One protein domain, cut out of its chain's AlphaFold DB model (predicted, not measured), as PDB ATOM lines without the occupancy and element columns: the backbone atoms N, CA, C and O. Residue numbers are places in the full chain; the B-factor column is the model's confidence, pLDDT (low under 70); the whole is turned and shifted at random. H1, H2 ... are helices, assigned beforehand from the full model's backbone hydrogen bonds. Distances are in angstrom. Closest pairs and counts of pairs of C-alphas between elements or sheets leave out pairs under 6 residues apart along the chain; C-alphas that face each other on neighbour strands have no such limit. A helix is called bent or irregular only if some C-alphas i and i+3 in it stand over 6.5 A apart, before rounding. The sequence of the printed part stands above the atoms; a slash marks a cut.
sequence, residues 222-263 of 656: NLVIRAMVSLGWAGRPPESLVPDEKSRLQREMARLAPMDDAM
ATOM      1  N   ASN A 222     -70.148  23.928  39.017       91.50
ATOM      2  CA  ASN A 222     -70.201  23.928  40.488       91.50
ATOM      3  C   ASN A 222     -69.110  23.044  41.119       91.50
ATOM      4  O   ASN A 222     -68.495  23.434  42.113       91.50
ATOM      5  N   LEU A 223     -68.821  21.885  40.517       95.00
ATOM      6  CA  LEU A 223     -67.745  20.991  40.954       95.00
ATOM      7  C   LEU A 223     -66.361  21.593  40.648       95.00
ATOM      8  O   LEU A 223     -65.468  21.517  41.490       95.00
ATOM      9  N   VAL A 224     -66.208  22.249  39.489       95.69
ATOM     10  CA  VAL A 224     -65.004  23.020  39.121       95.69
ATOM     11  C   VAL A 224     -64.742  24.123  40.148       95.69
ATOM     12  O   VAL A 224     -63.662  24.161  40.729       95.69
ATOM     13  N   ILE A 225     -65.729  24.981  40.429       94.50
ATOM     14  CA  ILE A 225     -65.613  26.088  41.392       94.50
ATOM     15  C   ILE A 225     -65.204  25.555  42.769       94.50
ATOM     16  O   ILE A 225     -64.270  26.075  43.377       94.50
ATOM     17  N   ARG A 226     -65.845  24.485  43.250       93.31
ATOM     18  CA  ARG A 226     -65.539  23.898  44.561       93.31
ATOM     19  C   ARG A 226     -64.123  23.322  44.642       93.31
ATOM     20  O   ARG A 226     -63.459  23.528  45.655       93.31
ATOM     21  N   ALA A 227     -63.650  22.667  43.581       96.50
ATOM     22  CA  ALA A 227     -62.286  22.149  43.490       96.50
ATOM     23  C   ALA A 227     -61.232  23.268  43.333       96.50
ATOM     24  O   ALA A 227     -60.147  23.184  43.901       96.50
ATOM     25  N   MET A 228     -61.550  24.359  42.628       96.94
ATOM     26  CA  MET A 228     -60.680  25.543  42.567       96.94
ATOM     27  C   MET A 228     -60.597  26.259  43.920       96.94
ATOM     28  O   MET A 228     -59.523  26.728  44.290       96.94
ATOM     29  N   VAL A 229     -61.687  26.305  44.691       96.19
ATOM     30  CA  VAL A 229     -61.689  26.847  46.060       96.19
ATOM     31  C   VAL A 229     -60.838  25.984  46.999       96.19
ATOM     32  O   VAL A 229     -60.011  26.541  47.717       96.19
ATOM     33  N   SER A 230     -60.965  24.650  46.981       94.94
ATOM     34  CA  SER A 230     -60.158  23.781  47.858       94.94
ATOM     35  C   SER A 230     -58.664  23.749  47.502       94.94
ATOM     36  O   SER A 230     -57.840  23.518  48.386       94.94
ATOM     37  N   LEU A 231     -58.298  24.047  46.251       96.38
ATOM     38  CA  LEU A 231     -56.906  24.216  45.810       96.38
ATOM     39  C   LEU A 231     -56.351  25.640  46.015       96.38
ATOM     40  O   LEU A 231     -55.177  25.877  45.738       96.38
ATOM     41  N   GLY A 232     -57.159  26.584  46.515       95.19
ATOM     42  CA  GLY A 232     -56.737  27.968  46.766       95.19
ATOM     43  C   GLY A 232     -56.642  28.848  45.511       95.19
ATOM     44  O   GLY A 232     -55.957  29.866  45.530       95.19
ATOM     45  N   TRP A 233     -57.320  28.478  44.422       97.75
ATOM     46  CA  TRP A 233     -57.326  29.188  43.131       97.75
ATOM     47  C   TRP A 233     -58.628  29.954  42.852       97.75
ATOM     48  O   TRP A 233     -58.925  30.286  41.702       97.75
ATOM     49  N   ALA A 234     -59.410  30.247  43.892       92.31
ATOM     50  CA  ALA A 234     -60.604  31.079  43.784       92.31
ATOM     51  C   ALA A 234     -60.275  32.433  43.122       92.31
ATOM     52  O   ALA A 234     -59.367  33.139  43.556       92.31
ATOM     53  N   GLY A 235     -61.009  32.785  42.063       86.88
ATOM     54  CA  GLY A 235     -60.812  34.027  41.304       86.88
ATOM     55  C   GLY A 235     -59.886  33.929  40.084       86.88
ATOM     56  O   GLY A 235     -59.884  34.851  39.274       86.88
ATOM     57  N   ARG A 236     -59.155  32.821  39.876       95.81
ATOM     58  CA  ARG A 236     -58.517  32.542  38.573       95.81
ATOM     59  C   ARG A 236     -59.539  31.917  37.611       95.81
ATOM     60  O   ARG A 236     -60.306  31.061  38.049       95.81
ATOM     61  N   PRO A 237     -59.541  32.261  36.311       94.00
ATOM     62  CA  PRO A 237     -60.292  31.503  35.310       94.00
ATOM     63  C   PRO A 237     -59.604  30.141  35.062       94.00
ATOM     64  O   PRO A 237     -58.369  30.106  34.966       94.00
ATOM     65  N   PRO A 238     -60.337  29.012  34.968       90.81
ATOM     66  CA  PRO A 238     -59.750  27.669  34.843       90.81
ATOM     67  C   PRO A 238     -58.896  27.483  33.575       90.81
ATOM     68  O   PRO A 238     -57.980  26.660  33.545       90.81
ATOM     69  N   GLU A 239     -59.130  28.290  32.544       94.81
ATOM     70  CA  GLU A 239     -58.343  28.351  31.314       94.81
ATOM     71  C   GLU A 239     -56.895  28.784  31.597       94.81
ATOM     72  O   GLU A 239     -55.971  28.242  30.990       94.81
ATOM     73  N   SER A 240     -56.685  29.679  32.573       96.56
ATOM     74  CA  SER A 240     -55.373  30.223  32.975       96.56
ATOM     75  C   SER A 240     -54.520  29.289  33.843       96.56
ATOM     76  O   SER A 240     -53.443  29.678  34.298       96.56
ATOM     77  N   LEU A 241     -54.999  28.075  34.122       96.69
ATOM     78  CA  LEU A 241     -54.249  27.076  34.882       96.69
ATOM     79  C   LEU A 241     -53.167  26.420  34.003       96.69
ATOM     80  O   LEU A 241     -53.431  26.000  32.874       96.69
ATOM     81  N   VAL A 242     -51.951  26.301  34.529       97.94
ATOM     82  CA  VAL A 242     -50.826  25.568  33.916       97.94
ATOM     83  C   VAL A 242     -51.194  24.070  33.801       97.94
ATOM     84  O   VAL A 242     -52.021  23.605  34.584       97.94
ATOM     85  N   PRO A 243     -50.643  23.268  32.862       97.69
ATOM     86  CA  PRO A 243     -51.041  21.861  32.715       97.69
ATOM     87  C   PRO A 243     -50.994  21.013  34.002       97.69
ATOM     88  O   PRO A 243     -51.949  20.281  34.253       97.69
ATOM     89  N   ASP A 244     -49.978  21.168  34.865       97.44
ATOM     90  CA  ASP A 244     -49.952  20.512  36.190       97.44
ATOM     91  C   ASP A 244     -51.113  20.971  37.088       97.44
ATOM     92  O   ASP A 244     -51.804  20.153  37.699       97.44
ATOM     93  N   GLU A 245     -51.400  22.277  37.112       97.62
ATOM     94  CA  GLU A 245     -52.530  22.825  37.861       97.62
ATOM     95  C   GLU A 245     -53.862  22.247  37.360       97.62
ATOM     96  O   GLU A 245     -54.715  21.874  38.166       97.62
ATOM     97  N   LYS A 246     -54.026  22.072  36.041       97.75
ATOM     98  CA  LYS A 246     -55.200  21.410  35.444       97.75
ATOM     99  C   LYS A 246     -55.293  19.933  35.846       97.75
ATOM    100  O   LYS A 246     -56.376  19.485  36.223       97.75
ATOM    101  N   SER A 247     -54.186  19.188  35.866       97.62
ATOM    102  CA  SER A 247     -54.165  17.803  36.370       97.62
ATOM    103  C   SER A 247     -54.506  17.708  37.863       97.62
ATOM    104  O   SER A 247     -55.190  16.772  38.287       97.62
ATOM    105  N   ARG A 248     -54.082  18.683  38.674       97.31
ATOM    106  CA  ARG A 248     -54.432  18.775  40.100       97.31
ATOM    107  C   ARG A 248     -55.902  19.146  40.307       97.31
ATOM    108  O   ARG A 248     -56.552  18.511  41.135       97.31
ATOM    109  N   LEU A 249     -56.447  20.074  39.515       97.81
ATOM    110  CA  LEU A 249     -57.878  20.397  39.496       97.81
ATOM    111  C   LEU A 249     -58.722  19.164  39.156       97.81
ATOM    112  O   LEU A 249     -59.660  18.845  39.879       97.81
ATOM    113  N   GLN A 250     -58.358  18.427  38.105       97.50
ATOM    114  CA  GLN A 250     -59.076  17.221  37.687       97.50
ATOM    115  C   GLN A 250     -59.045  16.124  38.765       97.50
ATOM    116  O   GLN A 250     -60.065  15.483  39.023       97.50
ATOM    117  N   ARG A 251     -57.903  15.940  39.446       97.94
ATOM    118  CA  ARG A 251     -57.771  15.007  40.579       97.94
ATOM    119  C   ARG A 251     -58.649  15.410  41.768       97.94
ATOM    120  O   ARG A 251     -59.266  14.546  42.383       97.94
ATOM    121  N   GLU A 252     -58.738  16.701  42.073       97.31
ATOM    122  CA  GLU A 252     -59.576  17.214  43.161       97.31
ATOM    123  C   GLU A 252     -61.076  17.151  42.823       97.31
ATOM    124  O   GLU A 252     -61.878  16.753  43.665       97.31
ATOM    125  N   MET A 253     -61.468  17.426  41.573       97.25
ATOM    126  CA  MET A 253     -62.839  17.194  41.098       97.25
ATOM    127  C   MET A 253     -63.238  15.719  41.222       97.25
ATOM    128  O   MET A 253     -64.331  15.425  41.704       97.25
ATOM    129  N   ALA A 254     -62.350  14.787  40.854       96.56
ATOM    130  CA  ALA A 254     -62.583  13.352  41.027       96.56
ATOM    131  C   ALA A 254     -62.698  12.944  42.510       96.56
ATOM    132  O   ALA A 254     -63.484  12.061  42.843       96.56
ATOM    133  N   ARG A 255     -61.968  13.616  43.414       97.19
ATOM    134  CA  ARG A 255     -62.072  13.416  44.870       97.19
ATOM    135  C   ARG A 255     -63.391  13.945  45.451       97.19
ATOM    136  O   ARG A 255     -63.900  13.372  46.409       97.19
ATOM    137  N   LEU A 256     -63.932  15.030  44.895       95.06
ATOM    138  CA  LEU A 256     -65.156  15.683  45.376       95.06
ATOM    139  C   LEU A 256     -66.449  15.091  44.783       95.06
ATOM    140  O   LEU A 256     -67.456  15.046  45.485       95.06
ATOM    141  N   ALA A 257     -66.425  14.581  43.548       94.50
ATOM    142  CA  ALA A 257     -67.579  13.966  42.880       94.50
ATOM    143  C   ALA A 257     -68.385  12.959  43.744       94.50
ATOM    144  O   ALA A 257     -69.588  13.170  43.908       94.50
ATOM    145  N   PRO A 258     -67.782  11.920  44.366       93.06
ATOM    146  CA  PRO A 258     -68.544  10.961  45.175       93.06
ATOM    147  C   PRO A 258     -69.121  11.569  46.465       93.06
ATOM    148  O   PRO A 258     -70.100  11.050  47.001       93.06
ATOM    149  N   MET A 259     -68.553  12.674  46.967       87.69
ATOM    150  CA  MET A 259     -69.084  13.388  48.132       87.69
ATOM    151  C   MET A 259     -70.377  14.140  47.784       87.69
ATOM    152  O   MET A 259     -71.306  14.159  48.594       87.69
ATOM    153  N   ASP A 260     -70.463  14.705  46.580       83.56
ATOM    154  CA  ASP A 260     -71.675  15.380  46.105       83.56
ATOM    155  C   ASP A 260     -72.780  14.391  45.720       83.56
ATOM    156  O   ASP A 260     -73.942  14.636  46.046       83.56
ATOM    157  N   ASP A 261     -72.445  13.222  45.165       82.12
ATOM    158  CA  ASP A 261     -73.420  12.136  44.990       82.12
ATOM    159  C   ASP A 261     -73.953  11.606  46.333       82.12
ATOM    160  O   ASP A 261     -75.155  11.368  46.470       82.12
ATOM    161  N   ALA A 262     -73.098  11.457  47.353       79.62
ATOM    162  CA  ALA A 262     -73.530  11.063  48.694       79.62
ATOM    163  C   ALA A 262     -74.454  12.116  49.337       79.62
ATOM    164  O   ALA A 262     -75.505  11.774  49.884       79.62
ATOM    165  N   MET A 263     -74.114  13.404  49.213       79.62
ATOM    166  CA  MET A 263     -74.956  14.510  49.681       79.62
ATOM    167  C   MET A 263     -76.303  14.550  48.942       79.62
ATOM    168  O   MET A 263     -77.348  14.710  49.572       79.62
TER     169      MET A 263
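This is residues 222 to 263 of the 656 residues of a protein of Ceraceosorus bombacis (UniProt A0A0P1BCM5). One long helix, H2, makes the length of an elongated domain, and a short helix, H1, crosses over its middle; a long loop, residues 231 to 242, joins the end of H1 to the beginning of H2. The printed part has 42 residues with two named helices, H1 then H2, and no named strand; its class is all helix. It is compact, with a radius of gyration of the C-alphas of 10.1 A and spans of 31 by 18 by 14 A.

Find C-alpha 243 at (-51.041, 21.861, 32.715); from there H2, residues 243 to 263, runs 30.2 A to C-alpha 263 at (-74.956, 14.510, 49.681). It has a kink of 28 degrees near residue 256 and is irregular, but only just: C-alphas 255 and 258 are 6.9 A apart. H1, residues 222 to 230, begins at C-alpha 222, (-70.201, 23.928, 40.488).

H2 touches H1 with residues 249 to 257 alone; look at the closest C-alphas, those of Met 253 and Ala 227, 5.5 A apart. The helices run opposite ways at a steep tilt of 65 degrees. In H1 every O i to N i+4 pair is within hydrogen-bond range, in H2 15 of 17.

The two C-alphas farthest apart, Val 242 and Met 263, are 30.9 A apart. The link H1 to H2 is long, the printed part has no cut, and no printed residue is under 70 in pLDDT.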